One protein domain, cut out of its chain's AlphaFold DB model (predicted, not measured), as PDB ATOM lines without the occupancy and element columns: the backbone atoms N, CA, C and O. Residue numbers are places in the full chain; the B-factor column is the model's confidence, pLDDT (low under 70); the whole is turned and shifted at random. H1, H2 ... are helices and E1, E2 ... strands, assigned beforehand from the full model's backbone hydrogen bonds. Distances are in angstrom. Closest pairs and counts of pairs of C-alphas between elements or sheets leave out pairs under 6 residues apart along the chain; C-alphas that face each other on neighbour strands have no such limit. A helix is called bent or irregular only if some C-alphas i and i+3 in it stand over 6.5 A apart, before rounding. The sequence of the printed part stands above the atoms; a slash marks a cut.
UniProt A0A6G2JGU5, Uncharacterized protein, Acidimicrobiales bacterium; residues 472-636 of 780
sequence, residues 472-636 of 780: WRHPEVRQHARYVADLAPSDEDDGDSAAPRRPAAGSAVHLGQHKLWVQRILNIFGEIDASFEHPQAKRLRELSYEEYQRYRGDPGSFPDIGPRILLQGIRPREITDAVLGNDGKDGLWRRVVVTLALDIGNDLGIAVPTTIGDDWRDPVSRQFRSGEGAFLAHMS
ATOM      1  N   TRP A 472      -3.398  -1.447  35.423       84.56
ATOM      2  CA  TRP A 472      -2.581  -2.352  36.225       84.56
ATOM      3  C   TRP A 472      -2.198  -3.643  35.498       84.56
ATOM      4  O   TRP A 472      -1.217  -4.291  35.851       84.56
ATOM      5  N   ARG A 473      -2.908  -4.041  34.439       81.44
ATOM      6  CA  ARG A 473      -2.482  -5.188  33.617       81.44
ATOM      7  C   ARG A 473      -1.245  -4.868  32.780       81.44
ATOM      8  O   ARG A 473      -0.572  -5.805  32.345       81.44
ATOM      9  N   HIS A 474      -0.913  -3.589  32.586       78.62
ATOM     10  CA  HIS A 474       0.279  -3.183  31.854       78.62
ATOM     11  C   HIS A 474       1.549  -3.568  32.643       78.62
ATOM     12  O   HIS A 474       1.735  -3.107  33.774       78.62
ATOM     13  N   PRO A 475       2.443  -4.421  32.094       76.88
ATOM     14  CA  PRO A 475       3.614  -4.914  32.819       76.88
ATOM     15  C   PRO A 475       4.514  -3.798  33.339       76.88
ATOM     16  O   PRO A 475       4.957  -3.868  34.481       76.88
ATOM     17  N   GLU A 476       4.722  -2.754  32.537       73.62
ATOM     18  CA  GLU A 476       5.580  -1.626  32.895       73.62
ATOM     19  C   GLU A 476       5.000  -0.799  34.048       73.62
ATOM     20  O   GLU A 476       5.753  -0.420  34.938       73.62
ATOM     21  N   VAL A 477       3.673  -0.607  34.112       77.62
ATOM     22  CA  VAL A 477       3.012   0.094  35.230       77.62
ATOM     23  C   VAL A 477       3.217  -0.679  36.530       77.62
ATOM     24  O   VAL A 477       3.639  -0.103  37.533       77.62
ATOM     25  N   ARG A 478       3.007  -2.004  36.518       81.19
ATOM     26  CA  ARG A 478       3.283  -2.847  37.696       81.19
ATOM     27  C   ARG A 478       4.751  -2.864  38.057       81.19
ATOM     28  O   ARG A 478       5.076  -2.853  39.236       81.19
ATOM     29  N   GLN A 479       5.628  -2.932  37.063       75.88
ATOM     30  CA  GLN A 479       7.065  -2.904  37.281       75.88
ATOM     31  C   GLN A 479       7.481  -1.583  37.927       75.88
ATOM     32  O   GLN A 479       8.258  -1.621  38.866       75.88
ATOM     33  N   HIS A 480       6.920  -0.447  37.502       73.00
ATOM     34  CA  HIS A 480       7.199   0.861  38.101       73.00
ATOM     35  C   HIS A 480       6.632   0.968  39.518       73.00
ATOM     36  O   HIS A 480       7.330   1.421  40.418       73.00
ATOM     37  N   ALA A 481       5.405   0.500  39.756       77.69
ATOM     38  CA  ALA A 481       4.822   0.498  41.097       77.69
ATOM     39  C   ALA A 481       5.564  -0.444  42.066       77.69
ATOM     40  O   ALA A 481       5.765  -0.097  43.227       77.69
ATOM     41  N   ARG A 482       6.007  -1.618  41.597       75.94
ATOM     42  CA  ARG A 482       6.867  -2.538  42.367       75.94
ATOM     43  C   ARG A 482       8.246  -1.960  42.599       75.94
ATOM     44  O   ARG A 482       8.771  -2.071  43.686       75.94
ATOM     45  N   TYR A 483       8.798  -1.291  41.603       70.31
ATOM     46  CA  TYR A 483      10.060  -0.600  41.751       70.31
ATOM     47  C   TYR A 483       9.967   0.507  42.814       70.31
ATOM     48  O   TYR A 483      10.836   0.623  43.667       70.31
ATOM     49  N   VAL A 484       8.866   1.263  42.839       67.31
ATOM     50  CA  VAL A 484       8.565   2.197  43.934       67.31
ATOM     51  C   VAL A 484       8.508   1.483  45.295       67.31
ATOM     52  O   VAL A 484       8.921   2.066  46.295       67.31
ATOM     53  N   ALA A 485       8.040   0.232  45.338       67.50
ATOM     54  CA  ALA A 485       8.087  -0.619  46.528       67.50
ATOM     55  C   ALA A 485       9.515  -1.003  46.926       67.50
ATOM     56  O   ALA A 485       9.872  -0.873  48.090       67.50
ATOM     57  N   ASP A 486      10.343  -1.420  45.965       65.75
ATOM     58  CA  ASP A 486      11.746  -1.782  46.193       65.75
ATOM     59  C   ASP A 486      12.559  -0.572  46.687       65.75
ATOM     60  O   ASP A 486      13.466  -0.700  47.509       65.75
ATOM     61  N   LEU A 487      12.190   0.625  46.218       58.50
ATOM     62  CA  LEU A 487      12.716   1.898  46.698       58.50
ATOM     63  C   LEU A 487      12.140   2.352  48.024       58.50
ATOM     64  O   LEU A 487      12.669   3.291  48.597       58.50
ATOM     65  N   ALA A 488      11.041   1.784  48.502       58.38
ATOM     66  CA  ALA A 488      10.534   2.056  49.831       58.38
ATOM     67  C   ALA A 488      11.203   1.088  50.810       58.38
ATOM     68  O   ALA A 488      10.609   0.063  51.136       58.38
ATOM     69  N   PRO A 489      12.442   1.351  51.269       53.06
ATOM     70  CA  PRO A 489      13.165   0.388  52.074       53.06
ATOM     71  C   PRO A 489      12.370  -0.033  53.307       53.06
ATOM     72  O   PRO A 489      11.716   0.773  53.980       53.06
ATOM     73  N   SER A 490      12.528  -1.307  53.648       47.56
ATOM     74  CA  SER A 490      12.423  -1.796  55.013       47.56
ATOM     75  C   SER A 490      13.576  -1.195  55.827       47.56
ATOM     76  O   SER A 490      14.579  -1.858  56.077       47.56
ATOM     77  N   ASP A 491      13.476   0.079  56.205       44.97
ATOM     78  CA  ASP A 491      14.405   0.746  57.132       44.97
ATOM     79  C   ASP A 491      14.198   0.210  58.572       44.97
ATOM     80  O   ASP A 491      13.933   0.943  59.527       44.97
ATOM     81  N   GLU A 492      14.262  -1.115  58.734       47.03
ATOM     82  CA  GLU A 492      14.278  -1.772  60.042       47.03
ATOM     83  C   GLU A 492      15.633  -1.588  60.741       47.03
ATOM     84  O   GLU A 492      15.661  -1.544  61.970       47.03
ATOM     85  N   ASP A 493      16.727  -1.383  59.994       46.28
ATOM     86  CA  ASP A 493      18.080  -1.281  60.564       46.28
ATOM     87  C   ASP A 493      18.347   0.037  61.324       46.28
ATOM     88  O   ASP A 493      19.175   0.049  62.233       46.28
ATOM     89  N   ASP A 494      17.592   1.110  61.046       46.22
ATOM     90  CA  ASP A 494      17.705   2.415  61.733       46.22
ATOM     91  C   ASP A 494      16.448   2.810  62.533       46.22
ATOM     92  O   ASP A 494      16.401   3.863  63.174       46.22
ATOM     93  N   GLY A 495      15.410   1.969  62.535       49.31
ATOM     94  CA  GLY A 495      14.202   2.214  63.321       49.31
ATOM     95  C   GLY A 495      13.298   3.342  62.807       49.31
ATOM     96  O   GLY A 495      12.427   3.769  63.570       49.31
ATOM     97  N   ASP A 496      13.411   3.763  61.544       48.22
ATOM     98  CA  ASP A 496      12.527   4.737  60.882       48.22
ATOM     99  C   ASP A 496      11.955   4.144  59.586       48.22
ATOM    100  O   ASP A 496      12.547   4.255  58.526       48.22
ATOM    101  N   SER A 497      10.773   3.527  59.665       54.53
ATOM    102  CA  SER A 497      10.043   3.006  58.496       54.53
ATOM    103  C   SER A 497       9.884   4.066  57.392       54.53
ATOM    104  O   SER A 497       9.403   5.169  57.668       54.53
ATOM    105  N   ALA A 498      10.187   3.707  56.135       64.62
ATOM    106  CA  ALA A 498       9.975   4.572  54.968       64.62
ATOM    107  C   ALA A 498       8.504   4.991  54.815       64.62
ATOM    108  O   ALA A 498       8.208   6.141  54.481       64.62
ATOM    109  N   ALA A 499       7.573   4.079  55.109       76.06
ATOM    110  CA  ALA A 499       6.158   4.399  55.195       76.06
ATOM    111  C   ALA A 499       5.832   5.088  56.535       76.06
ATOM    112  O   ALA A 499       6.321   4.647  57.583       76.06
ATOM    113  N   PRO A 500       4.952   6.106  56.540       82.19
ATOM    114  CA  PRO A 500       4.445   6.713  57.761       82.19
ATOM    115  C   PRO A 500       3.923   5.665  58.746       82.19
ATOM    116  O   PRO A 500       3.060   4.841  58.421       82.19
ATOM    117  N   ARG A 501       4.442   5.705  59.976       84.44
ATOM    118  CA  ARG A 501       3.947   4.856  61.060       84.44
ATOM    119  C   ARG A 501       2.518   5.238  61.409       84.44
ATOM    120  O   ARG A 501       2.130   6.403  61.309       84.44
ATOM    121  N   ARG A 502       1.752   4.247  61.864       86.88
ATOM    122  CA  ARG A 502       0.428   4.493  62.433       86.88
ATOM    123  C   ARG A 502       0.579   5.488  63.588       86.88
ATOM    124  O   ARG A 502       1.390   5.219  64.478       86.88
ATOM    125  N   PRO A 503      -0.155   6.616  63.588       86.00
ATOM    126  CA  PRO A 503      -0.094   7.548  64.699       86.00
ATOM    127  C   PRO A 503      -0.567   6.848  65.974       86.00
ATOM    128  O   PRO A 503      -1.462   5.995  65.942       86.00
ATOM    129  N   ALA A 504       0.051   7.206  67.099       84.06
ATOM    130  CA  ALA A 504      -0.465   6.821  68.401       84.06
ATOM    131  C   ALA A 504      -1.844   7.466  68.613       84.06
ATOM    132  O   ALA A 504      -2.192   8.459  67.970       84.06
ATOM    133  N   ALA A 505      -2.645   6.906  69.519       78.94
ATOM    134  CA  ALA A 505      -3.911   7.530  69.879       78.94
ATOM    135  C   ALA A 505      -3.657   8.961  70.383       78.94
ATOM    136  O   ALA A 505      -2.830   9.168  71.271       78.94
ATOM    137  N   GLY A 506      -4.355   9.928  69.787       78.94
ATOM    138  CA  GLY A 506      -4.239  11.341  70.132       78.94
ATOM    139  C   GLY A 506      -3.026  12.066  69.542       78.94
ATOM    140  O   GLY A 506      -2.703  13.159  69.993       78.94
ATOM    141  N   SER A 507      -2.340  11.494  68.547       86.75
ATOM    142  CA  SER A 507      -1.326  12.213  67.772       86.75
ATOM    143  C   SER A 507      -1.673  12.279  66.285       86.75
ATOM    144  O   SER A 507      -2.447  11.474  65.761       86.75
ATOM    145  N   ALA A 508      -1.093  13.262  65.595       87.62
ATOM    146  CA  ALA A 508      -1.142  13.350  64.143       87.62
ATOM    147  C   ALA A 508       0.184  12.877  63.538       87.62
ATOM    148  O   ALA A 508       1.258  13.233  64.022       87.62
ATOM    149  N   VAL A 509       0.117  12.106  62.452       89.50
ATOM    150  CA  VAL A 509       1.296  11.843  61.620       89.50
ATOM    151  C   VAL A 509       1.496  13.002  60.647       89.50
ATOM    152  O   VAL A 509       0.571  13.389  59.934       89.50
ATOM    153  N   HIS A 510       2.695  13.574  60.595       86.38
ATOM    154  CA  HIS A 510       3.001  14.652  59.655       86.38
ATOM    155  C   HIS A 510       3.582  14.071  58.368       86.38
ATOM    156  O   HIS A 510       4.767  13.746  58.310       86.38
ATOM    157  N   LEU A 511       2.787  13.988  57.294       82.94
ATOM    158  CA  LEU A 511       3.301  13.496  56.006       82.94
ATOM    159  C   LEU A 511       4.388  14.394  55.415       82.94
ATOM    160  O   LEU A 511       5.211  13.923  54.637       82.94
ATOM    161  N   GLY A 512       4.469  15.654  55.848       71.00
ATOM    162  CA  GLY A 512       5.584  16.539  55.521       71.00
ATOM    163  C   GLY A 512       6.954  16.061  56.025       71.00
ATOM    164  O   GLY A 512       7.957  16.604  55.568       71.00
ATOM    165  N   GLN A 513       7.018  15.084  56.937       71.56
ATOM    166  CA  GLN A 513       8.256  14.401  57.349       71.56
ATOM    167  C   GLN A 513       8.552  13.162  56.485       71.56
ATOM    168  O   GLN A 513       9.685  12.702  56.431       71.56
ATOM    169  N   HIS A 514       7.556  12.673  55.743       77.06
ATOM    170  CA  HIS A 514       7.633  11.511  54.856       77.06
ATOM    171  C   HIS A 514       7.541  11.926  53.379       77.06
ATOM    172  O   HIS A 514       6.905  11.252  52.569       77.06
ATOM    173  N   LYS A 515       8.156  13.060  53.012       74.25
ATOM    174  CA  LYS A 515       8.034  13.634  51.659       74.25
ATOM    175  C   LYS A 515       8.466  12.661  50.570       74.25
ATOM    176  O   LYS A 515       7.758  12.532  49.583       74.25
ATOM    177  N   LEU A 516       9.569  11.941  50.783       71.94
ATOM    178  CA  LEU A 516      10.076  10.948  49.831       71.94
ATOM    179  C   LEU A 516       9.068   9.818  49.600       71.94
ATOM    180  O   LEU A 516       8.842   9.420  48.464       71.94
ATOM    181  N   TRP A 517       8.403   9.343  50.655       79.00
ATOM    182  CA  TRP A 517       7.343   8.345  50.529       79.00
ATOM    183  C   TRP A 517       6.166   8.869  49.705       79.00
ATOM    184  O   TRP A 517       5.727   8.211  48.765       79.00
ATOM    185  N   VAL A 518       5.675  10.071  50.023       83.19
ATOM    186  CA  VAL A 518       4.578  10.693  49.266       83.19
ATOM    187  C   VAL A 518       4.986  10.886  47.807       83.19
ATOM    188  O   VAL A 518       4.249  10.477  46.914       83.19
ATOM    189  N   GLN A 519       6.175  11.438  47.565       78.62
ATOM    190  CA  GLN A 519       6.734  11.644  46.234       78.62
ATOM    191  C   GLN A 519       6.772  10.342  45.438       78.62
ATOM    192  O   GLN A 519       6.285  10.307  44.319       78.62
ATOM    193  N   ARG A 520       7.276   9.255  46.025       79.56
ATOM    194  CA  ARG A 520       7.349   7.939  45.380       79.56
ATOM    195  C   ARG A 520       5.979   7.415  44.945       79.56
ATOM    196  O   ARG A 520       5.846   6.943  43.819       79.56
ATOM    197  N   ILE A 521       4.952   7.540  45.790       86.19
ATOM    198  CA  ILE A 521       3.574   7.179  45.413       86.19
ATOM    199  C   ILE A 521       3.082   8.052  44.252       86.19
ATOM    200  O   ILE A 521       2.478   7.544  43.310       86.19
ATOM    201  N   LEU A 522       3.343   9.359  44.300       87.69
ATOM    202  CA  LEU A 522       2.916  10.298  43.262       87.69
ATOM    203  C   LEU A 522       3.680  10.114  41.941       87.69
ATOM    204  O   LEU A 522       3.076  10.257  40.878       87.69
ATOM    205  N   ASN A 523       4.948   9.699  41.989       82.88
ATOM    206  CA  ASN A 523       5.766   9.386  40.815       82.88
ATOM    207  C   ASN A 523       5.166   8.251  39.983       82.88
ATOM    208  O   ASN A 523       5.408   8.209  38.786       82.88
ATOM    209  N   ILE A 524       4.347   7.363  40.563       85.50
ATOM    210  CA  ILE A 524       3.601   6.368  39.777       85.50
ATOM    211  C   ILE A 524       2.755   7.076  38.708       85.50
ATOM    212  O   ILE A 524       2.767   6.669  37.551       85.50
ATOM    213  N   PHE A 525       2.072   8.168  39.063       89.06
ATOM    214  CA  PHE A 525       1.243   8.943  38.134       89.06
ATOM    215  C   PHE A 525       2.074   9.786  37.170       89.06
ATOM    216  O   PHE A 525       1.720   9.885  35.996       89.06
ATOM    217  N   GLY A 526       3.190  10.349  37.638       85.38
ATOM    218  CA  GLY A 526       4.118  11.069  36.768       85.38
ATOM    219  C   GLY A 526       4.767  10.165  35.719       85.38
ATOM    220  O   GLY A 526       4.844  10.533  34.553       85.38
ATOM    221  N   GLU A 527       5.159   8.950  36.096       82.31
ATOM    222  CA  GLU A 527       5.685   7.943  35.169       82.31
ATOM    223  C   GLU A 527       4.609   7.432  34.218       82.31
ATOM    224  O   GLU A 527       4.894   7.201  33.042       82.31
ATOM    225  N   ILE A 528       3.366   7.283  34.692       85.38
ATOM    226  CA  ILE A 528       2.248   6.936  33.813       85.38
ATOM    227  C   ILE A 528       2.042   8.021  32.757       85.38
ATOM    228  O   ILE A 528       1.907   7.713  31.570       85.38
ATOM    229  N   ASP A 529       2.061   9.284  33.182       86.62
ATOM    230  CA  ASP A 529       1.906  10.410  32.272       86.62
ATOM    231  C   ASP A 529       3.067  10.468  31.265       86.62
ATOM    232  O   ASP A 529       2.847  10.458  30.054       86.62
ATOM    233  N   ALA A 530       4.312  10.409  31.740       83.69
ATOM    234  CA  ALA A 530       5.503  10.514  30.899       83.69
ATOM    235  C   ALA A 530       5.699   9.325  29.941       83.69
ATOM    236  O   ALA A 530       6.094   9.523  28.788       83.69
ATOM    237  N   SER A 531       5.445   8.096  30.401       81.81
ATOM    238  CA  SER A 531       5.730   6.872  29.636       81.81
ATOM    239  C   SER A 531       4.564   6.421  28.760       81.81
ATOM    240  O   SER A 531       4.796   5.766  27.744       81.81
ATOM    241  N   PHE A 532       3.324   6.784  29.106       83.56
ATOM    242  CA  PHE A 532       2.138   6.323  28.379       83.56
ATOM    243  C   PHE A 532       1.271   7.457  27.853       83.56
ATOM    244  O   PHE A 532       1.042   7.528  26.645       83.56
ATOM    245  N   GLU A 533       0.781   8.343  28.723       86.12
ATOM    246  CA  GLU A 533      -0.213   9.348  28.324       86.12
ATOM    247  C   GLU A 533       0.363  10.359  27.338       86.12
ATOM    248  O   GLU A 533      -0.245  10.628  26.302       86.12
ATOM    249  N   HIS A 534       1.562  10.870  27.599       85.06
ATOM    250  CA  HIS A 534       2.205  11.880  26.776       85.06
ATOM    251  C   HIS A 534       2.648  11.337  25.395       85.06
ATOM    252  O   HIS A 534       2.331  11.964  24.375       85.06
ATOM    253  N   PRO A 535       3.292  10.153  25.276       85.62
ATOM    254  CA  PRO A 535       3.524   9.510  23.980       85.62
ATOM    255  C   PRO A 535       2.229   9.208  23.222       85.62
ATOM    256  O   PRO A 535       2.144   9.488  22.023       85.62
ATOM    257  N   GLN A 536       1.203   8.696  23.908       86.12
ATOM    258  CA  GLN A 536      -0.099   8.434  23.298       86.12
ATOM    259  C   GLN A 536      -0.744   9.730  22.795       86.12
ATOM    260  O   GLN A 536      -1.194   9.772  21.654       86.12
ATOM    261  N   ALA A 537      -0.717  10.813  23.576       85.56
ATOM    262  CA  ALA A 537      -1.205  12.129  23.170       85.56
ATOM    263  C   ALA A 537      -0.480  12.637  21.916       85.56
ATOM    264  O   ALA A 537      -1.129  13.092  20.976       85.56
ATOM    265  N   LYS A 538       0.848  12.480  21.835       85.19
ATOM    266  CA  LYS A 538       1.623  12.814  20.626       85.19
ATOM    267  C   LYS A 538       1.170  12.019  19.402       85.19
ATOM    268  O   LYS A 538       1.042  12.605  18.332       85.19
ATOM    269  N   ARG A 539       0.893  10.716  19.540       86.88
ATOM    270  CA  ARG A 539       0.356   9.899  18.433       86.88
ATOM    271  C   ARG A 539      -1.065  10.315  18.050       86.88
ATOM    272  O   ARG A 539      -1.352  10.469  16.869       86.88
ATOM    273  N   LEU A 540      -1.928  10.577  19.033       86.75
ATOM    274  CA  LEU A 540      -3.301  11.043  18.810       86.75
ATOM    275  C   LEU A 540      -3.366  12.394  18.090       86.75
ATOM    276  O   LEU A 540      -4.379  12.693  17.462       86.75
ATOM    277  N   ARG A 541      -2.301  13.202  18.146       87.81
ATOM    278  CA  ARG A 541      -2.198  14.481  17.419       87.81
ATOM    279  C   ARG A 541      -2.265  14.308  15.913       87.81
ATOM    280  O   ARG A 541      -2.689  15.223  15.215       87.81
ATOM    281  N   GLU A 542      -1.798  13.163  15.437       88.81
ATOM    282  CA  GLU A 542      -1.667  12.860  14.018       88.81
ATOM    283  C   GLU A 542      -2.949  12.249  13.433       88.81
ATOM    284  O   GLU A 542      -3.069  12.184  12.213       88.81
ATOM    285  N   LEU A 543      -3.902  11.827  14.275       89.69
ATOM    286  CA  LEU A 543      -5.131  11.181  13.820       89.69
ATOM    287  C   LEU A 543      -6.149  12.189  13.276       89.69
ATOM    288  O   LEU A 543      -6.385  13.245  13.874       89.69
ATOM    289  N   SER A 544      -6.833  11.806  12.196       92.44
ATOM    290  CA  SER A 544      -8.108  12.417  11.814       92.44
ATOM    291  C   SER A 544      -9.183  12.140  12.871       92.44
ATOM    292  O   SER A 544      -9.049  11.257  13.725       92.44
ATOM    293  N   TYR A 545     -10.294  12.872  12.811       90.88
ATOM    294  CA  TYR A 545     -11.418  12.614  13.706       90.88
ATOM    295  C   TYR A 545     -12.030  11.217  13.478       90.88
ATOM    296  O   TYR A 545     -12.322  10.499  14.431       90.88
ATOM    297  N   GLU A 546     -12.147  10.765  12.229       92.50
ATOM    298  CA  GLU A 546     -12.649   9.428  11.885       92.50
ATOM    299  C   GLU A 546     -11.699   8.312  12.341       92.50
ATOM    300  O   GLU A 546     -12.137   7.234  12.745       92.50
ATOM    301  N   GLU A 547     -10.387   8.545  12.269       92.56
ATOM    302  CA  GLU A 547      -9.382   7.651  12.848       92.56
ATOM    303  C   GLU A 547      -9.519   7.569  14.363       92.56
ATOM    304  O   GLU A 547      -9.552   6.467  14.911       92.56
ATOM    305  N   TYR A 548      -9.690   8.710  15.029       89.62
ATOM    306  CA  TYR A 548      -9.935   8.759  16.464       89.62
ATOM    307  C   TYR A 548     -11.219   8.021  16.868       89.62
ATOM    308  O   TYR A 548     -11.198   7.259  17.831       89.62
ATOM    309  N   GLN A 549     -12.319   8.162  16.122       89.12
ATOM    310  CA  GLN A 549     -13.561   7.428  16.399       89.12
ATOM    311  C   GLN A 549     -13.379   5.909  16.261       89.12
ATOM    312  O   GLN A 549     -13.856   5.147  17.104       89.12
ATOM    313  N   ARG A 550     -12.637   5.454  15.240       89.06
ATOM    314  CA  ARG A 550     -12.271   4.032  15.100       89.06
ATOM    315  C   ARG A 550     -11.427   3.556  16.278       89.06
ATOM    316  O   ARG A 550     -11.741   2.526  16.865       89.06
ATOM    317  N   TYR A 551     -10.425   4.341  16.661       86.62
ATOM    318  CA  TYR A 551      -9.580   4.067  17.818       86.62
ATOM    319  C   TYR A 551     -10.375   4.007  19.134       86.62
ATOM    320  O   TYR A 551     -10.153   3.126  19.961       86.62
ATOM    321  N   ARG A 552     -11.342   4.913  19.325       84.06
ATOM    322  CA  ARG A 552     -12.223   4.956  20.502       84.06
ATOM    323  C   ARG A 552     -13.097   3.706  20.605       84.06
ATOM    324  O   ARG A 552     -13.257   3.184  21.706       84.06
ATOM    325  N   GLY A 553     -13.679   3.258  19.491       82.81
ATOM    326  CA  GLY A 553     -14.555   2.082  19.452       82.81
ATOM    327  C   GLY A 553     -13.805   0.749  19.518       82.81
ATOM    328  O   GLY A 553     -14.317  -0.217  20.080       82.81
ATOM    329  N   ASP A 554     -12.591   0.707  18.974       83.81
ATOM    330  CA  ASP A 554     -11.702  -0.452  18.992       83.81
ATOM    331  C   ASP A 554     -10.256   0.009  19.233       83.81
ATOM    332  O   ASP A 554      -9.537   0.321  18.277       83.81
ATOM    333  N   PRO A 555      -9.786   0.035  20.495       72.00
ATOM    334  CA  PRO A 555      -8.408   0.411  20.812       72.00
ATOM    335  C   PRO A 555      -7.353  -0.482  20.138       72.00
ATOM    336  O   PRO A 555      -6.194  -0.088  20.042       72.00
ATOM    337  N   GLY A 556      -7.726  -1.675  19.654       80.12
ATOM    338  CA  GLY A 556      -6.841  -2.562  18.895       80.12
ATOM    339  C   GLY A 556      -6.627  -2.141  17.438       80.12
ATOM    340  O   GLY A 556      -5.732  -2.672  16.780       80.12
ATOM    341  N   SER A 557      -7.406  -1.181  16.930       83.44
ATOM    342  CA  SER A 557      -7.352  -0.745  15.527       83.44
ATOM    343  C   SER A 557      -6.071   0.010  15.147       83.44
ATOM    344  O   SER A 557      -5.737   0.063  13.962       83.44
ATOM    345  N   PHE A 558      -5.320   0.526  16.128       84.62
ATOM    346  CA  PHE A 558      -4.036   1.211  15.933       84.62
ATOM    347  C   PHE A 558      -2.949   0.591  16.827       84.62
ATOM    348  O   PHE A 558      -2.695   1.080  17.932       84.62
ATOM    349  N   PRO A 559      -2.292  -0.497  16.374       83.75
ATOM    350  CA  PRO A 559      -1.309  -1.225  17.178       83.75
ATOM    351  C   PRO A 559      -0.120  -0.378  17.649       83.75
ATOM    352  O   PRO A 559       0.471  -0.685  18.678       83.75
ATOM    353  N   ASP A 560       0.234   0.676  16.910       82.56
ATOM    354  CA  ASP A 560       1.318   1.605  17.247       82.56
ATOM    355  C   ASP A 560       0.945   2.613  18.347       82.56
ATOM    356  O   ASP A 560       1.834   3.174  18.984       82.56
ATOM    357  N   ILE A 561      -0.353   2.840  18.575       82.69
ATOM    358  CA  ILE A 561      -0.880   3.696  19.653       82.69
ATOM    359  C   ILE A 561      -1.166   2.869  20.913       82.69
ATOM    360  O   ILE A 561      -1.024   3.373  22.030       82.69
ATOM    361  N   GLY A 562      -1.531   1.595  20.734       81.38
ATOM    362  CA  GLY A 562      -1.837   0.670  21.823       81.38
ATOM    363  C   GLY A 562      -3.189   0.954  22.494       81.38
ATOM    364  O   GLY A 562      -3.991   1.724  21.978       81.38
ATOM    365  N   PRO A 563      -3.491   0.322  23.642       79.44
ATOM    366  CA  PRO A 563      -4.753   0.540  24.345       79.44
ATOM    367  C   PRO A 563      -4.867   1.975  24.880       79.44
ATOM    368  O   PRO A 563      -3.878   2.597  25.261       79.44
ATOM    369  N   ARG A 564      -6.096   2.494  24.983       77.94
ATOM    370  CA  ARG A 564      -6.362   3.846  25.501       77.94
ATOM    371  C   ARG A 564      -6.042   3.943  26.992       77.94
ATOM    372  O   ARG A 564      -6.832   3.466  27.802       77.94
ATOM    373  N   ILE A 565      -4.926   4.586  27.340       78.06
ATOM    374  CA  ILE A 565      -4.433   4.734  28.721       78.06
ATOM    375  C   ILE A 565      -4.961   6.019  29.370       78.06
ATOM    376  O   ILE A 565      -5.338   5.978  30.534       78.06
ATOM    377  N   LEU A 566      -5.137   7.096  28.593       72.38
ATOM    378  CA  LEU A 566      -5.535   8.454  29.033       72.38
ATOM    379  C   LEU A 566      -6.818   8.562  29.896       72.38
ATOM    380  O   LEU A 566      -7.102   9.606  30.484       72.38
ATOM    381  N   LEU A 567      -7.642   7.511  29.948       72.38
ATOM    382  CA  LEU A 567      -8.873   7.465  30.750       72.38
ATOM    383  C   LEU A 567      -8.884   6.360  31.811       72.38
ATOM    384  O   LEU A 567      -9.883   6.201  32.517       72.38
ATOM    385  N   GLN A 568      -7.812   5.584  31.918       83.38
ATOM    386  CA  GLN A 568      -7.725   4.487  32.870       83.38
ATOM    387  C   GLN A 568      -7.143   4.982  34.192       83.38
ATOM    388  O   GLN A 568      -6.405   5.961  34.241       83.38
ATOM    389  N   GLY A 569      -7.506   4.315  35.282       89.12
ATOM    390  CA  GLY A 569      -6.948   4.593  36.594       89.12
ATOM    391  C   GLY A 569      -6.383   3.340  37.245       89.12
ATOM    392  O   GLY A 569      -6.505   2.228  36.733       89.12
ATOM    393  N   ILE A 570      -5.775   3.548  38.405       89.69
ATOM    394  CA  ILE A 570      -5.261   2.517  39.298       89.69
ATOM    395  C   ILE A 570      -6.052   2.586  40.599       89.69
ATOM    396  O   ILE A 570      -6.374   3.664  41.107       89.69
ATOM    397  N   ARG A 571      -6.407   1.432  41.150       88.81
ATOM    398  CA  ARG A 571      -7.115   1.343  42.429       88.81
ATOM    399  C   ARG A 571      -6.136   1.598  43.580       88.81
ATOM    400  O   ARG A 571      -5.003   1.124  43.522       88.81
ATOM    401  N   PRO A 572      -6.559   2.254  44.676       87.88
ATOM    402  CA  PRO A 572      -5.708   2.430  45.855       87.88
ATOM    403  C   PRO A 572      -5.106   1.120  46.359       87.88
ATOM    404  O   PRO A 572      -3.915   1.067  46.639       87.88
ATOM    405  N   ARG A 573      -5.909   0.046  46.383       84.81
ATOM    406  CA  ARG A 573      -5.458  -1.297  46.751       84.81
ATOM    407  C   ARG A 573      -4.320  -1.814  45.872       84.81
ATOM    408  O   ARG A 573      -3.407  -2.418  46.402       84.81
ATOM    409  N   GLU A 574      -4.344  -1.575  44.564       87.38
ATOM    410  CA  GLU A 574      -3.273  -2.032  43.663       87.38
ATOM    411  C   GLU A 574      -1.944  -1.358  44.004       87.38
ATOM    412  O   GLU A 574      -0.913  -2.021  44.100       87.38
ATOM    413  N   ILE A 575      -1.990  -0.052  44.274       87.50
ATOM    414  CA  ILE A 575      -0.825   0.707  44.735       87.50
ATOM    415  C   ILE A 575      -0.380   0.193  46.109       87.50
ATOM    416  O   ILE A 575       0.805  -0.036  46.318       87.50
ATOM    417  N   THR A 576      -1.306  -0.044  47.041       86.75
ATOM    418  CA  THR A 576      -0.985  -0.625  48.355       86.75
ATOM    419  C   THR A 576      -0.318  -1.992  48.236       86.75
ATOM    420  O   THR A 576       0.723  -2.199  48.850       86.75
ATOM    421  N   ASP A 577      -0.879  -2.897  47.438       84.19
ATOM    422  CA  ASP A 577      -0.385  -4.264  47.268       84.19
ATOM    423  C   ASP A 577       1.001  -4.270  46.608       84.19
ATOM    424  O   ASP A 577       1.845  -5.092  46.965       84.19
ATOM    425  N   ALA A 578       1.262  -3.340  45.679       83.00
ATOM    426  CA  ALA A 578       2.594  -3.165  45.115       83.00
ATOM    427  C   ALA A 578       3.585  -2.609  46.131       83.00
ATOM    428  O   ALA A 578       4.642  -3.201  46.288       83.00
ATOM    429  N   VAL A 579       3.257  -1.498  46.797       79.19
ATOM    430  CA  VAL A 579       4.237  -0.728  47.579       79.19
ATOM    431  C   VAL A 579       4.478  -1.314  48.971       79.19
ATOM    432  O   VAL A 579       5.583  -1.225  49.492       79.19
ATOM    433  N   LEU A 580       3.465  -1.918  49.593       79.25
ATOM    434  CA  LEU A 580       3.532  -2.382  50.985       79.25
ATOM    435  C   LEU A 580       3.464  -3.904  51.140       79.25
ATOM    436  O   LEU A 580       3.537  -4.391  52.269       79.25
ATOM    437  N   GLY A 581       3.305  -4.657  50.049       73.31
ATOM    438  CA  GLY A 581       3.179  -6.112  50.090       73.31
ATOM    439  C   GLY A 581       1.918  -6.616  50.813       73.31
ATOM    440  O   GLY A 581       1.130  -5.857  51.382       73.31
ATOM    441  N   ASN A 582       1.725  -7.939  50.803       65.94
ATOM    442  CA  ASN A 582       0.454  -8.589  51.154       65.94
ATOM    443  C   ASN A 582       0.459  -9.315  52.518       65.94
ATOM    444  O   ASN A 582      -0.331 -10.232  52.738       65.94
ATOM    445  N   ASP A 583       1.328  -8.930  53.460       58.50
ATOM    446  CA  ASP A 583       1.642  -9.732  54.666       58.50
ATOM    447  C   ASP A 583       0.537  -9.803  55.745       58.50
ATOM    448  O   ASP A 583       0.786 -10.199  56.884       58.50
ATOM    449  N   GLY A 584      -0.701  -9.430  55.413       55.00
ATOM    450  CA  GLY A 584      -1.925  -9.770  56.148       55.00
ATOM    451  C   GLY A 584      -2.135  -9.147  57.536       55.00
ATOM    452  O   GLY A 584      -3.263  -9.169  58.017       55.00
ATOM    453  N   LYS A 585      -1.111  -8.579  58.193       50.59
ATOM    454  CA  LYS A 585      -1.194  -8.191  59.618       50.59
ATOM    455  C   LYS A 585      -1.569  -6.727  59.912       50.59
ATOM    456  O   LYS A 585      -2.095  -6.485  60.987       50.59
ATOM    457  N   ASP A 586      -1.415  -5.791  58.965       58.66
ATOM    458  CA  ASP A 586      -1.716  -4.346  59.150       58.66
ATOM    459  C   ASP A 586      -2.588  -3.739  58.024       58.66
ATOM    460  O   ASP A 586      -2.439  -2.580  57.621       58.66
ATOM    461  N   GLY A 587      -3.515  -4.530  57.472       67.38
ATOM    462  CA  GLY A 587      -4.190  -4.225  56.202       67.38
ATOM    463  C   GLY A 587      -4.941  -2.883  56.123       67.38
ATOM    464  O   GLY A 587      -5.021  -2.297  55.043       67.38
ATOM    465  N   LEU A 588      -5.491  -2.355  57.227       74.75
ATOM    466  CA  LEU A 588      -6.199  -1.065  57.197       74.75
ATOM    467  C   LEU A 588      -5.228   0.118  57.106       74.75
ATOM    468  O   LEU A 588      -5.349   0.921  56.186       74.75
ATOM    469  N   TRP A 589      -4.242   0.208  58.007       84.00
ATOM    470  CA  TRP A 589      -3.283   1.320  57.993       84.00
ATOM    471  C   TRP A 589      -2.461   1.349  56.699       84.00
ATOM    472  O   TRP A 589      -2.248   2.421  56.136       84.00
ATOM    473  N   ARG A 590      -2.078   0.178  56.170       80.56
ATOM    474  CA  ARG A 590      -1.371   0.074  54.880       80.56
ATOM    475  C   ARG A 590      -2.181   0.663  53.718       80.56
ATOM    476  O   ARG A 590      -1.645   1.407  52.902       80.56
ATOM    477  N   ARG A 591      -3.488   0.395  53.654       78.44
ATOM    478  CA  ARG A 591      -4.359   1.013  52.635       78.44
ATOM    479  C   ARG A 591      -4.514   2.510  52.862       78.44
ATOM    480  O   ARG A 591      -4.422   3.302  51.928       78.44
ATOM    481  N   VAL A 592      -4.691   2.903  54.120       87.75
ATOM    482  CA  VAL A 592      -4.847   4.301  54.514       87.75
ATOM    483  C   VAL A 592      -3.635   5.129  54.105       87.75
ATOM    484  O   VAL A 592      -3.818   6.151  53.449       87.75
ATOM    485  N   VAL A 593      -2.414   4.685  54.412       88.62
ATOM    486  CA  VAL A 593      -1.204   5.493  54.204       88.62
ATOM    487  C   VAL A 593      -0.960   5.839  52.732       88.62
ATOM    488  O   VAL A 593      -0.546   6.956  52.427       88.62
ATOM    489  N   VAL A 594      -1.311   4.938  51.808       89.94
ATOM    490  CA  VAL A 594      -1.295   5.227  50.366       89.94
ATOM    491  C   VAL A 594      -2.336   6.287  50.020       89.94
ATOM    492  O   VAL A 594      -2.029   7.256  49.329       89.94
ATOM    493  N   THR A 595      -3.558   6.165  50.543       92.50
ATOM    494  CA  THR A 595      -4.624   7.140  50.258       92.50
ATOM    495  C   THR A 595      -4.324   8.539  50.797       92.50
ATOM    496  O   THR A 595      -4.829   9.507  50.239       92.50
ATOM    497  N   LEU A 596      -3.497   8.665  51.842       93.06
ATOM    498  CA  LEU A 596      -3.052   9.964  52.351       93.06
ATOM    499  C   LEU A 596      -2.096  10.660  51.369       93.06
ATOM    500  O   LEU A 596      -2.212  11.865  51.153       93.06
ATOM    501  N   ALA A 597      -1.189   9.905  50.738       91.12
ATOM    502  CA  ALA A 597      -0.336  10.426  49.669       91.12
ATOM    503  C   ALA A 597      -1.170  10.814  48.436       91.12
ATOM    504  O   ALA A 597      -0.979  11.893  47.877       91.12
ATOM    505  N   LEU A 598      -2.150   9.980  48.068       92.81
ATOM    506  CA  LEU A 598      -3.089  10.278  46.981       92.81
ATOM    507  C   LEU A 598      -3.924  11.533  47.245       92.81
ATOM    508  O   LEU A 598      -4.275  12.219  46.292       92.81
ATOM    509  N   ASP A 599      -4.224  11.874  48.499       92.81
ATOM    510  CA  ASP A 599      -4.928  13.122  48.785       92.81
ATOM    511  C   ASP A 599      -4.067  14.357  48.516       92.81
ATOM    512  O   ASP A 599      -4.580  15.340  47.988       92.81
ATOM    513  N   ILE A 600      -2.771  14.306  48.848       90.62
ATOM    514  CA  ILE A 600      -1.829  15.374  48.481       90.62
ATOM    515  C   ILE A 600      -1.750  15.461  46.952       90.62
ATOM    516  O   ILE A 600      -1.847  16.545  46.386       90.62
ATOM    517  N   GLY A 601      -1.666  14.311  46.277       91.19
ATOM    518  CA  GLY A 601      -1.725  14.241  44.819       91.19
ATOM    519  C   GLY A 601      -3.002  14.846  44.240       91.19
ATOM    520  O   GLY A 601      -2.936  15.553  43.242       91.19
ATOM    521  N   ASN A 602      -4.154  14.616  44.865       91.62
ATOM    522  CA  ASN A 602      -5.427  15.190  44.445       91.62
ATOM    523  C   ASN A 602      -5.468  16.708  44.660       91.62
ATOM    524  O   ASN A 602      -5.916  17.417  43.767       91.62
ATOM    525  N   ASP A 603      -4.969  17.214  45.792       88.94
ATOM    526  CA  ASP A 603      -4.877  18.658  46.068       88.94
ATOM    527  C   ASP A 603      -3.990  19.391  45.042       88.94
ATOM    528  O   ASP A 603      -4.244  20.550  44.717       88.94
ATOM    529  N   LEU A 604      -2.981  18.699  44.505       86.31
ATOM    530  CA  LEU A 604      -2.061  19.199  43.479       86.31
ATOM    531  C   LEU A 604      -2.510  18.896  42.039       86.31
ATOM    532  O   LEU A 604      -1.848  19.311  41.093       86.31
ATOM    533  N   GLY A 605      -3.605  18.156  41.848       87.94
ATOM    534  CA  GLY A 605      -4.046  17.707  40.525       87.94
ATOM    535  C   GLY A 605      -3.140  16.653  39.865       87.94
ATOM    536  O   GLY A 605      -3.272  16.421  38.668       87.94
ATOM    537  N   ILE A 606      -2.242  16.006  40.613       89.38
ATOM    538  CA  ILE A 606      -1.370  14.904  40.159       89.38
ATOM    539  C   ILE A 606      -2.163  13.604  40.004       89.38
ATOM    540  O   ILE A 606      -2.074  12.936  38.977       89.38
ATOM    541  N   ALA A 607      -2.937  13.240  41.031       91.12
ATOM    542  CA  ALA A 607      -3.655  11.970  41.117       91.12
ATOM    543  C   ALA A 607      -5.144  12.236  41.343       91.12
ATOM    544  O   ALA A 607      -5.565  12.666  42.416       91.12
ATOM    545  N   VAL A 608      -5.956  11.986  40.320       89.31
ATOM    546  CA  VAL A 608      -7.331  12.483  40.252       89.31
ATOM    547  C   VAL A 608      -8.325  11.317  40.359       89.31
ATOM    548  O   VAL A 608      -8.311  10.406  39.524       89.31
ATOM    549  N   PRO A 609      -9.227  11.309  41.357       90.38
ATOM    550  CA  PRO A 609     -10.011  10.124  41.688       90.38
ATOM    551  C   PRO A 609     -11.214   9.973  40.750       90.38
ATOM    552  O   PRO A 609     -12.118  10.793  40.762       90.38
ATOM    553  N   THR A 610     -11.270   8.957  39.906       88.00
ATOM    554  CA  THR A 610     -12.356   8.705  38.951       88.00
ATOM    555  C   THR A 610     -13.203   7.499  39.356       88.00
ATOM    556  O   THR A 610     -12.767   6.636  40.110       88.00
ATOM    557  N   THR A 611     -14.449   7.448  38.888       89.81
ATOM    558  CA  THR A 611     -15.309   6.261  39.031       89.81
ATOM    559  C   THR A 611     -15.396   5.605  37.665       89.81
ATOM    560  O   THR A 611     -15.873   6.242  36.728       89.81
ATOM    561  N   ILE A 612     -14.914   4.371  37.540       85.94
ATOM    562  CA  ILE A 612     -14.900   3.624  36.274       85.94
ATOM    563  C   ILE A 612     -15.880   2.454  36.373       85.94
ATOM    564  O   ILE A 612     -16.041   1.878  37.446       85.94
ATOM    565  N   GLY A 613     -16.552   2.153  35.261       76.38
ATOM    566  CA  GLY A 613     -17.540   1.081  35.122       76.38
ATOM    567  C   GLY A 613     -18.547   1.462  34.039       76.38
ATOM    568  O   GLY A 613     -19.499   2.187  34.319       76.38
ATOM    569  N   ASP A 614     -18.283   1.063  32.794       58.28
ATOM    570  CA  ASP A 614     -19.045   1.535  31.628       58.28
ATOM    571  C   ASP A 614     -20.251   0.650  31.281       58.28
ATOM    572  O   ASP A 614     -21.257   1.177  30.800       58.28
ATOM    573  N   ASP A 615     -20.196  -0.654  31.574       62.34
ATOM    574  CA  ASP A 615     -21.270  -1.607  31.269       62.34
ATOM    575  C   ASP A 615     -21.904  -2.202  32.541       62.34
ATOM    576  O   ASP A 615     -21.288  -2.316  33.598       62.34
ATOM    577  N   TRP A 616     -23.157  -2.644  32.431       63.84
ATOM    578  CA  TRP A 616     -23.932  -3.319  33.482       63.84
ATOM    579  C   TRP A 616     -23.327  -4.655  33.929       63.84
ATOM    580  O   TRP A 616     -23.787  -5.255  34.904       63.84
ATOM    581  N   ARG A 617     -22.339  -5.146  33.182       68.12
ATOM    582  CA  ARG A 617     -21.643  -6.412  33.413       68.12
ATOM    583  C   ARG A 617     -20.316  -6.233  34.130       68.12
ATOM    584  O   ARG A 617     -19.848  -7.200  34.725       68.12
ATOM    585  N   ASP A 618     -19.756  -5.029  34.102       82.38
ATOM    586  CA  ASP A 618     -18.450  -4.759  34.677       82.38
ATOM    587  C   ASP A 618     -18.584  -4.206  36.095       82.38
ATOM    588  O   ASP A 618     -19.533  -3.479  36.413       82.38
ATOM    589  N   PRO A 619     -17.640  -4.551  36.979       87.12
ATOM    590  CA  PRO A 619     -17.592  -3.969  38.303       87.12
ATOM    591  C   PRO A 619     -17.337  -2.462  38.226       87.12
ATOM    592  O   PRO A 619     -16.534  -1.975  37.428       87.12
ATOM    593  N   VAL A 620     -17.998  -1.719  39.108       91.00
ATOM    594  CA  VAL A 620     -17.742  -0.292  39.298       91.00
ATOM    595  C   VAL A 620     -16.756  -0.125  40.437       91.00
ATOM    596  O   VAL A 620     -16.926  -0.728  41.498       91.00
ATOM    597  N   SER A 621     -15.742   0.708  40.244       90.38
ATOM    598  CA  SER A 621     -14.749   0.997  41.280       90.38
ATOM    599  C   SER A 621     -14.294   2.448  41.252       90.38
ATOM    600  O   SER A 621     -14.355   3.139  40.226       90.38
ATOM    601  N   ARG A 622     -13.800   2.902  42.406       90.69
ATOM    602  CA  ARG A 622     -13.024   4.133  42.513       90.69
ATOM    603  C   ARG A 622     -11.577   3.849  42.118       90.69
ATOM    604  O   ARG A 622     -10.948   2.939  42.651       90.69
ATOM    605  N   GLN A 623     -11.046   4.653  41.212       91.56
ATOM    606  CA  GLN A 623      -9.664   4.580  40.746       91.56
ATOM    607  C   GLN A 623      -9.041   5.972  40.787       91.56
ATOM    608  O   GLN A 623      -9.751   6.965  40.906       91.56
ATOM    609  N   PHE A 624      -7.726   6.063  40.679       91.81
ATOM    610  CA  PHE A 624      -6.994   7.312  40.516       91.81
ATOM    611  C   PHE A 624      -6.316   7.281  39.156       91.81
ATOM    612  O   PHE A 624      -5.677   6.289  38.820       91.81
ATOM    613  N   ARG A 625      -6.480   8.337  38.367       90.62
ATOM    614  CA  ARG A 625      -5.763   8.520  37.099       90.62
ATOM    615  C   ARG A 625      -4.758   9.657  37.226       90.62
ATOM    616  O   ARG A 625      -4.891  10.470  38.148       90.62
ATOM    617  N   SER A 626      -3.822   9.744  36.291       89.75
ATOM    618  CA  SER A 626      -2.974  10.925  36.158       89.75
ATOM    619  C   SER A 626      -3.847  12.146  35.842       89.75
ATOM    620  O   SER A 626      -4.802  12.074  35.063       89.75
ATOM    621  N   GLY A 627      -3.619  13.240  36.564       88.62
ATOM    622  CA  GLY A 627      -4.268  14.526  36.319       88.62
ATOM    623  C   GLY A 627      -3.342  15.501  35.598       88.62
ATOM    624  O   GLY A 627      -2.187  15.186  35.330       88.62
ATOM    625  N   GLU A 628      -3.821  16.717  35.318       83.44
ATOM    626  CA  GLU A 628      -3.008  17.737  34.633       83.44
ATOM    627  C   GLU A 628      -1.764  18.149  35.426       83.44
ATOM    628  O   GLU A 628      -0.827  18.672  34.842       83.44
ATOM    629  N   GLY A 629      -1.754  17.936  36.744       85.12
ATOM    630  CA  GLY A 629      -0.600  18.177  37.604       85.12
ATOM    631  C   GLY A 629       0.406  17.028  37.617       85.12
ATOM    632  O   GLY A 629       1.394  17.139  38.328       85.12
ATOM    633  N   ALA A 630       0.193  15.924  36.886       87.81
ATOM    634  CA  ALA A 630       1.064  14.744  36.948       87.81
ATOM    635  C   ALA A 630       2.531  15.043  36.598       87.81
ATOM    636  O   ALA A 630       3.425  14.383  37.128       87.81
ATOM    637  N   PHE A 631       2.784  16.089  35.805       82.62
ATOM    638  CA  PHE A 631       4.131  16.594  35.529       82.62
ATOM    639  C   PHE A 631       4.880  17.078  36.779       82.62
ATOM    640  O   PHE A 631       6.099  16.963  36.843       82.62
ATOM    641  N   LEU A 632       4.174  17.526  37.824       75.94
ATOM    642  CA  LEU A 632       4.779  17.866  39.121       75.94
ATOM    643  C   LEU A 632       5.386  16.635  39.808       75.94
ATOM    644  O   LEU A 632       6.214  16.765  40.703       75.94
ATOM    645  N   ALA A 633       4.967  15.440  39.393       78.81
ATOM    646  CA  ALA A 633       5.523  14.167  39.814       78.81
ATOM    647  C   ALA A 633       6.341  13.492  38.699       78.81
ATOM    648  O   ALA A 633       6.632  12.300  38.815       78.81
ATOM    649  N   HIS A 634       6.707  14.210  37.619       72.00
ATOM    650  CA  HIS A 634       7.625  13.706  36.591       72.00
ATOM    651  C   HIS A 634       8.995  13.504  37.195       72.00
ATOM    652  O   HIS A 634       9.905  14.327  37.116       72.00
ATOM    653  N   MET A 635       9.145  12.316  37.739       59.75
ATOM    654  CA  MET A 635      10.420  11.694  37.890       59.75
ATOM    655  C   MET A 635      10.440  10.479  37.036       59.75
ATOM    656  O   MET A 635       9.949   9.436  37.441       59.75
ATOM    657  N   SER A 636      11.067  10.619  35.874       49.50
ATOM    658  CA  SER A 636      11.557   9.435  35.226       49.50
ATOM    659  C   SER A 636      12.690   8.924  36.114       49.50
ATOM    660  O   SER A 636      13.754   9.537  36.234       49.50
TER     661      SER A 636
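This is residues 472 to 636 of the 780 residues of an uncharacterized protein of Acidimicrobiales bacterium (UniProt A0A6G2JGU5). One long helix, H2, makes most of the long axis, and the core gathers round its residues 518 to 533: H1 runs back beside it, H5 crosses it, the hairpin of E2 and E3 comes in with one end, and the short H6 packs on it. H4 joins H1 and H5, while H3 lies beyond the last residue of H2 and E1 lies beyond its first, and the hairpin's tip, residues 614 to 619, sticks out. The 165 printed residues hold six named helices and three named strands, in the order H1, E1, H2, H3, H4, H5, E2, E3, H6; the sheet, E2 - E3, is antiparallel and the class is mostly helix. The whole is compact by its radius of gyration of the C-alphas, 17.6 A, yet elongated in outline, with spans of 58 by 35 by 27 A.

H1, residues 475 to 486, touches the hub, H2, residues 515 to 540, at a shallow tilt of 16 degrees, opposite ways; the closest C-alphas are those of Val 484 and Arg 520, 6.0 A apart, and H2 touches H1 with residues 520 to 528 alone. E1, residues 508 to 510, pairs with no named strand and is apart from H1 and H2. H2 has a kink of 36 degrees near residue 522 and is only just irregular, with C-alphas 531 and 534 6.8 A apart. H3, residues 545 to 553, is close to H2 but not clearly touching, the closest C-alphas being those of Leu 540 and Tyr 548 at 7.4 A. H4, residues 572 to 580, touches H1 at a steep tilt of 51 degrees, the same way, with the C-alphas of Ala 485 and Val 579 closest at 4.0 A. H5, residues 587 to 603, touches H4 with residues 590 to 595 alone, at a tilt of 67 degrees, only just steep, opposite ways; the C-alphas of Thr 576 and Arg 591 are closest at 5.7 A. H5 touches H2 with residues 594 to 601 alone, at a steep tilt of 60 degrees, the same way, the C-alphas of Val 518 and Ala 597 being closest at 4.9 A. E2, residues 607 to 612, and E3, residues 621 to 626, form a hairpin, antiparallel at 142 degrees; N 610 and O 623 are 2.7 A apart and N 623 and O 610 2.8 A, both within hydrogen-bond range. The closest C-alphas of H2 and E3 are those of Phe 525 and Ser 626, 5.1 A apart; those of H5 and E2 are Gly 601 and Ala 607, 4.8 A apart. H6, residues 630 to 633, touches H2, with the C-alphas of Gly 526 and Ala 633 closest at 4.6 A. Every O i to N i+4 pair is within hydrogen-bond range in H1, H3 and H4, against 18 of 22 in H2 and 12 of 13 in H5; H6 is too short for such a pair.

H1 begins at C-alpha 475 (3.614, -4.914, 32.819) and is 16.0 A long. H2 runs 34.8 A from C-alpha 515 (8.034, 13.634, 51.659) to C-alpha 540 (-3.301, 11.043, 18.810). H3 measures 12.4 A, H4 11.6 A and H5 25.0 A. E2 measures 14.8 A and E3 16.2 A; E1, three residues, and H6, four, are the shortest. H6 ends at C-alpha 633 (5.523, 14.167, 39.814).

The C-alphas of Gly 506 and Glu 546, the two farthest apart, are 58.9 A from each other. The printed part has no cut. The long links are H1 to E1, residues 487 to 507, and H3 to H4, residues 554 to 571. The mean pLDDT of the printed part is 79.7, and it is under 70 at residues 484 to 498, 582 to 587, 614 to 617 and 635 to 636.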